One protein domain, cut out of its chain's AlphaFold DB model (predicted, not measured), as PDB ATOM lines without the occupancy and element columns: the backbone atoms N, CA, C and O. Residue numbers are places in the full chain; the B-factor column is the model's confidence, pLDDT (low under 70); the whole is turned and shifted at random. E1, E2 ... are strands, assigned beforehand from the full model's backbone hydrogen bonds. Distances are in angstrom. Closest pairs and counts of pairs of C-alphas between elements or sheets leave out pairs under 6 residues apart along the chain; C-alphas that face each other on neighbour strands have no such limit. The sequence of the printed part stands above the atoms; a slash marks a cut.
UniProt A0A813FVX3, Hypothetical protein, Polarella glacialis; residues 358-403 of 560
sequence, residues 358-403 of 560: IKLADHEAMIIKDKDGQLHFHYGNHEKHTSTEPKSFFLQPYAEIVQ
ATOM      1  N   ILE A 358     173.513 115.050 104.646       92.75
ATOM      2  CA  ILE A 358     174.833 114.634 105.096       92.75
ATOM      3  C   ILE A 358     175.314 113.535 104.151       92.75
ATOM      4  O   ILE A 358     174.755 112.443 104.115       92.75
ATOM      5  N   LYS A 359     176.357 113.827 103.369       91.19
ATOM      6  CA  LYS A 359     177.012 112.872 102.462       91.19
ATOM      7  C   LYS A 359     178.357 112.463 103.053       91.19
ATOM      8  O   LYS A 359     179.259 113.297 103.092       91.19
ATOM      9  N   LEU A 360     178.500 111.213 103.495       90.81
ATOM     10  CA  LEU A 360     179.767 110.683 104.016       90.81
ATOM     11  C   LEU A 360     180.668 110.180 102.880       90.81
ATOM     12  O   LEU A 360     180.207 109.450 102.000       90.81
ATOM     13  N   ALA A 361     181.953 110.540 102.893       90.12
ATOM     14  CA  ALA A 361     182.952 109.899 102.036       90.12
ATOM     15  C   ALA A 361     183.281 108.489 102.551       90.12
ATOM     16  O   ALA A 361     183.082 108.207 103.725       90.12
ATOM     17  N   ASP A 362     183.842 107.610 101.716       88.31
ATOM     18  CA  ASP A 362     184.059 106.188 102.060       88.31
ATOM     19  C   ASP A 362     184.888 105.971 103.335       88.31
ATOM     20  O   ASP A 362     184.742 104.966 104.018       88.31
ATOM     21  N   HIS A 363     185.756 106.921 103.670       88.75
ATOM     22  CA  HIS A 363     186.601 106.876 104.856       88.75
ATOM     23  C   HIS A 363     186.020 107.610 106.062       88.75
ATOM     24  O   HIS A 363     186.605 107.558 107.137       88.75
ATOM     25  N   GLU A 364     184.915 108.325 105.909       91.69
ATOM     26  CA  GLU A 364     184.336 109.106 106.991       91.69
ATOM     27  C   GLU A 364     183.280 108.313 107.742       91.69
ATOM     28  O   GLU A 364     182.629 107.413 107.211       91.69
ATOM     29  N   ALA A 365     183.079 108.697 108.989       91.12
ATOM     30  CA  ALA A 365     181.995 108.214 109.807       91.12
ATOM     31  C   ALA A 365     181.458 109.336 110.691       91.12
ATOM     32  O   ALA A 365     182.177 110.270 111.051       91.12
ATOM     33  N   MET A 366     180.190 109.231 111.059       92.38
ATOM     34  CA  MET A 366     179.522 110.152 111.967       92.38
ATOM     35  C   MET A 366     178.789 109.381 113.050       92.38
ATOM     36  O   MET A 366     178.275 108.285 112.829       92.38
ATOM     37  N   ILE A 367     178.747 109.987 114.232       92.00
ATOM     38  CA  ILE A 367     178.036 109.451 115.384       92.00
ATOM     39  C   ILE A 367     176.842 110.361 115.633       92.00
ATOM     40  O   ILE A 367     177.000 111.565 115.840       92.00
ATOM     41  N   ILE A 368     175.651 109.779 115.603       93.38
ATOM     42  CA  ILE A 368     174.395 110.482 115.845       93.38
ATOM     43  C   ILE A 368     173.807 109.958 117.135       93.38
ATOM     44  O   ILE A 368     173.768 108.751 117.365       93.38
ATOM     45  N   LYS A 369     173.340 110.866 117.976       93.25
ATOM     46  CA  LYS A 369     172.609 110.526 119.184       93.25
ATOM     47  C   LYS A 369     171.134 110.816 118.959       93.25
ATOM     48  O   LYS A 369     170.768 111.945 118.647       93.25
ATOM     49  N   ASP A 370     170.307 109.785 119.086       91.69
ATOM     50  CA  ASP A 370     168.855 109.912 118.959       91.69
ATOM     51  C   ASP A 370     168.224 110.446 120.262       91.69
ATOM     52  O   ASP A 370     168.888 110.551 121.301       91.69
ATOM     53  N   LYS A 371     166.921 110.743 120.232       89.31
ATOM     54  CA  LYS A 371     166.128 111.249 121.366       89.31
ATOM     55  C   LYS A 371     166.234 110.388 122.632       89.31
ATOM     56  O   LYS A 371     166.199 110.918 123.738       89.31
ATOM     57  N   ASP A 372     166.379 109.071 122.469       91.19
ATOM     58  CA  ASP A 372     166.465 108.106 123.573       91.19
ATOM     59  C   ASP A 372     167.897 108.009 124.135       91.19
ATOM     60  O   ASP A 372     168.181 107.211 125.029       91.19
ATOM     61  N   GLY A 373     168.828 108.805 123.598       87.44
ATOM     62  CA  GLY A 373     170.245 108.785 123.949       87.44
ATOM     63  C   GLY A 373     171.023 107.622 123.332       87.44
ATOM     64  O   GLY A 373     172.191 107.433 123.675       87.44
ATOM     65  N   GLN A 374     170.405 106.848 122.437       91.19
ATOM     66  CA  GLN A 374     171.082 105.781 121.704       91.19
ATOM     67  C   GLN A 374     172.017 106.363 120.643       91.19
ATOM     68  O   GLN A 374     171.693 107.352 119.987       91.19
ATOM     69  N   LEU A 375     173.191 105.747 120.500       91.19
ATOM     70  CA  LEU A 375     174.211 106.159 119.543       91.19
ATOM     71  C   LEU A 375     174.106 105.313 118.274       91.19
ATOM     72  O   LEU A 375     174.255 104.090 118.329       91.19
ATOM     73  N   HIS A 376     173.910 105.982 117.147       90.00
ATOM     74  CA  HIS A 376     173.928 105.424 115.803       90.00
ATOM     75  C   HIS A 376     175.253 105.781 115.130       90.00
ATOM     76  O   HIS A 376     175.714 106.923 115.203       90.00
ATOM     77  N   PHE A 377     175.883 104.793 114.499       89.62
ATOM     78  CA  PHE A 377     177.194 104.932 113.872       89.62
ATOM     79  C   PHE A 377     177.034 104.783 112.367       89.62
ATOM     80  O   PHE A 377     176.915 103.668 111.867       89.62
ATOM     81  N   HIS A 378     177.061 105.903 111.654       89.19
ATOM     82  CA  HIS A 378     176.980 105.903 110.202       89.19
ATOM     83  C   HIS A 378     178.384 105.937 109.619       89.19
ATOM     84  O   HIS A 378     179.157 106.856 109.892       89.19
ATOM     85  N   TYR A 379     178.712 104.943 108.804       88.69
ATOM     86  CA  TYR A 379     179.981 104.863 108.088       88.69
ATOM     87  C   TYR A 379     179.772 105.260 106.629       88.69
ATOM     88  O   TYR A 379     178.693 105.087 106.084       88.69
ATOM     89  N   GLY A 380     180.786 105.783 105.954       85.00
ATOM     90  CA  GLY A 380     180.740 105.949 104.503       85.00
ATOM     91  C   GLY A 380     181.095 104.668 103.750       85.00
ATOM     92  O   GLY A 380     180.615 104.464 102.636       85.00
ATOM     93  N   ASN A 381     181.900 103.790 104.360       83.00
ATOM     94  CA  ASN A 381     182.351 102.537 103.754       83.00
ATOM     95  C   ASN A 381     181.219 101.501 103.666       83.00
ATOM     96  O   ASN A 381     180.739 101.025 104.697       83.00
ATOM     97  N   HIS A 382     180.874 101.086 102.442       70.50
ATOM     98  CA  HIS A 382     179.887 100.045 102.111       70.50
ATOM     99  C   HIS A 382     180.081  98.711 102.845       70.50
ATOM    100  O   HIS A 382     179.093  98.037 103.118       70.50
ATOM    101  N   GLU A 383     181.306  98.343 103.214       74.19
ATOM    102  CA  GLU A 383     181.582  97.077 103.914       74.19
ATOM    103  C   GLU A 383     181.239  97.114 105.408       74.19
ATOM    104  O   GLU A 383     180.930  96.083 106.000       74.19
ATOM    105  N   LYS A 384     181.298  98.302 106.028       70.81
ATOM    106  CA  LYS A 384     180.949  98.506 107.445       70.81
ATOM    107  C   LYS A 384     179.479  98.892 107.635       70.81
ATOM    108  O   LYS A 384     179.032  99.026 108.772       70.81
ATOM    109  N   HIS A 385     178.737  99.074 106.542       64.81
ATOM    110  CA  HIS A 385     177.305  99.346 106.587       64.81
ATOM    111  C   HIS A 385     176.534  98.111 107.038       64.81
ATOM    112  O   HIS A 385     176.662  97.025 106.470       64.81
ATOM    113  N   THR A 386     175.645  98.298 108.007       61.06
ATOM    114  CA  THR A 386     174.525  97.370 108.172       61.06
ATOM    115  C   THR A 386     173.599  97.596 106.973       61.06
ATOM    116  O   THR A 386     173.338  98.746 106.636       61.06
ATOM    117  N   SER A 387     173.119  96.540 106.303       53.38
ATOM    118  CA  SER A 387     172.453  96.588 104.977       53.38
ATOM    119  C   SER A 387     171.249  97.540 104.830       53.38
ATOM    120  O   SER A 387     170.680  97.648 103.747       53.38
ATOM    121  N   THR A 388     170.815  98.178 105.910       60.75
ATOM    122  CA  THR A 388     169.666  99.078 106.015       60.75
ATOM    123  C   THR A 388     170.019 100.568 106.033       60.75
ATOM    124  O   THR A 388     169.102 101.378 105.923       60.75
ATOM    125  N   GLU A 389     171.290 100.961 106.172       67.56
ATOM    126  CA  GLU A 389     171.662 102.376 106.322       67.56
ATOM    127  C   GLU A 389     172.195 102.997 105.017       67.56
ATOM    128  O   GLU A 389     173.130 102.474 104.406       67.56
ATOM    129  N   PRO A 390     171.614 104.116 104.546       73.44
ATOM    130  CA  PRO A 390     172.108 104.807 103.366       73.44
ATOM    131  C   PRO A 390     173.364 105.633 103.685       73.44
ATOM    132  O   PRO A 390     173.475 106.267 104.732       73.44
ATOM    133  N   LYS A 391     174.298 105.693 102.726       80.31
ATOM    134  CA  LYS A 391     175.539 106.499 102.793       80.31
ATOM    135  C   LYS A 391     175.286 107.998 102.985       80.31
ATOM    136  O   LYS A 391     176.111 108.712 103.555       80.31
ATOM    137  N   SER A 392     174.167 108.471 102.452       87.19
ATOM    138  CA  SER A 392     173.701 109.839 102.602       87.19
ATOM    139  C   SER A 392     172.352 109.845 103.290       87.19
ATOM    140  O   SER A 392     171.451 109.112 102.880       87.19
ATOM    141  N   PHE A 393     172.205 110.682 104.303       90.25
ATOM    142  CA  PHE A 393     170.991 110.741 105.103       90.25
ATOM    143  C   PHE A 393     170.744 112.167 105.590       90.25
ATOM    144  O   PHE A 393     171.653 112.991 105.684       90.25
ATOM    145  N   PHE A 394     169.491 112.448 105.926       91.75
ATOM    146  CA  PHE A 394     169.138 113.639 106.683       91.75
ATOM    147  C   PHE A 394     169.130 113.306 108.171       91.75
ATOM    148  O   PHE A 394     168.663 112.234 108.576       91.75
ATOM    149  N   LEU A 395     169.611 114.239 108.991       92.44
ATOM    150  CA  LEU A 395     169.514 114.125 110.441       92.44
ATOM    151  C   LEU A 395     168.031 114.010 110.832       92.44
ATOM    152  O   LEU A 395     167.213 114.828 110.405       92.44
ATOM    153  N   GLN A 396     167.680 112.997 111.624       92.06
ATOM    154  CA  GLN A 396     166.298 112.739 112.045       92.06
ATOM    155  C   GLN A 396     165.819 113.750 113.103       92.06
ATOM    156  O   GLN A 396     166.653 114.345 113.793       92.06
ATOM    157  N   PRO A 397     164.499 113.989 113.252       91.38
ATOM    158  CA  PRO A 397     163.970 114.871 114.296       91.38
ATOM    159  C   PRO A 397     164.510 114.492 115.676       91.38
ATOM    160  O   PRO A 397     164.650 113.307 115.959       91.38
ATOM    161  N   TYR A 398     164.800 115.481 116.525       90.62
ATOM    162  CA  TYR A 398     165.407 115.302 117.856       90.62
ATOM    163  C   TYR A 398     166.806 114.668 117.909       90.62
ATOM    164  O   TYR A 398     167.399 114.636 118.985       90.62
ATOM    165  N   ALA A 399     167.343 114.188 116.786       91.50
ATOM    166  CA  ALA A 399     168.689 113.649 116.737       91.50
ATOM    167  C   ALA A 399     169.730 114.776 116.699       91.50
ATOM    168  O   ALA A 399     169.523 115.810 116.054       91.50
ATOM    169  N   GLU A 400     170.860 114.549 117.362       93.12
ATOM    170  CA  GLU A 400     171.995 115.468 117.428       93.12
ATOM    171  C   GLU A 400     173.281 114.790 116.936       93.12
ATOM    172  O   GLU A 400     173.499 113.593 117.140       93.12
ATOM    173  N   ILE A 401     174.146 115.560 116.278       94.12
ATOM    174  CA  ILE A 401     175.478 115.091 115.888       94.12
ATOM    175  C   ILE A 401     176.366 115.122 117.131       94.12
ATOM    176  O   ILE A 401     176.469 116.144 117.810       94.12
ATOM    177  N   VAL A 402     177.025 114.004 117.432       93.75
ATOM    178  CA  VAL A 402     177.933 113.931 118.575       93.75
ATOM    179  C   VAL A 402     179.244 114.624 118.233       93.75
ATOM    180  O   VAL A 402     179.985 114.191 117.352       93.75
ATOM    181  N   GLN A 403     179.551 115.673 118.990       93.94
ATOM    182  CA  GLN A 403     180.796 116.422 118.886       93.94
ATOM    183  C   GLN A 403     181.794 115.939 119.945       93.94
ATOM    184  O   GLN A 403     181.468 115.880 121.135       93.94
TER     185      GLN A 403
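This is residues 358 to 403 of the 560 residues of the protein "Hypothetical protein" of Polarella glacialis (UniProt A0A813FVX3). The model has little regular structure: one hairpin, E1 and E2, with a long loop, residues 380 to 403, that swings out past the end of E2 and folds back to E1. Short antiparallel pairings tie residues 358 to 359 to 392 to 393, and 368 to 369 of E1 to 400 to 401. The printed part has 46 residues, with no named helix and two antiparallel strands, E1 then E2, holding 11 of them: all strand. It is compact, radius of gyration of the C-alphas 10.3 A, spanning 27 by 19 by 16 A.

E1, residues 364 to 369, begins at C-alpha 364 (184.336, 109.106, 106.991) and is 17.0 A long. E2, residues 375 to 379, is 12.9 A long and ends at C-alpha 379 (179.981, 104.863, 108.088).

E1 and E2 form a hairpin with a tight link, their directions at 162 degrees. N 366 and O 378, 2.8 A apart, are within hydrogen-bond range.

The C-alphas farthest apart, of Glu 383 and Tyr 398, are 28.1 A apart. The printed part has no cut. Residues 385 to 389 have pLDDT under 70.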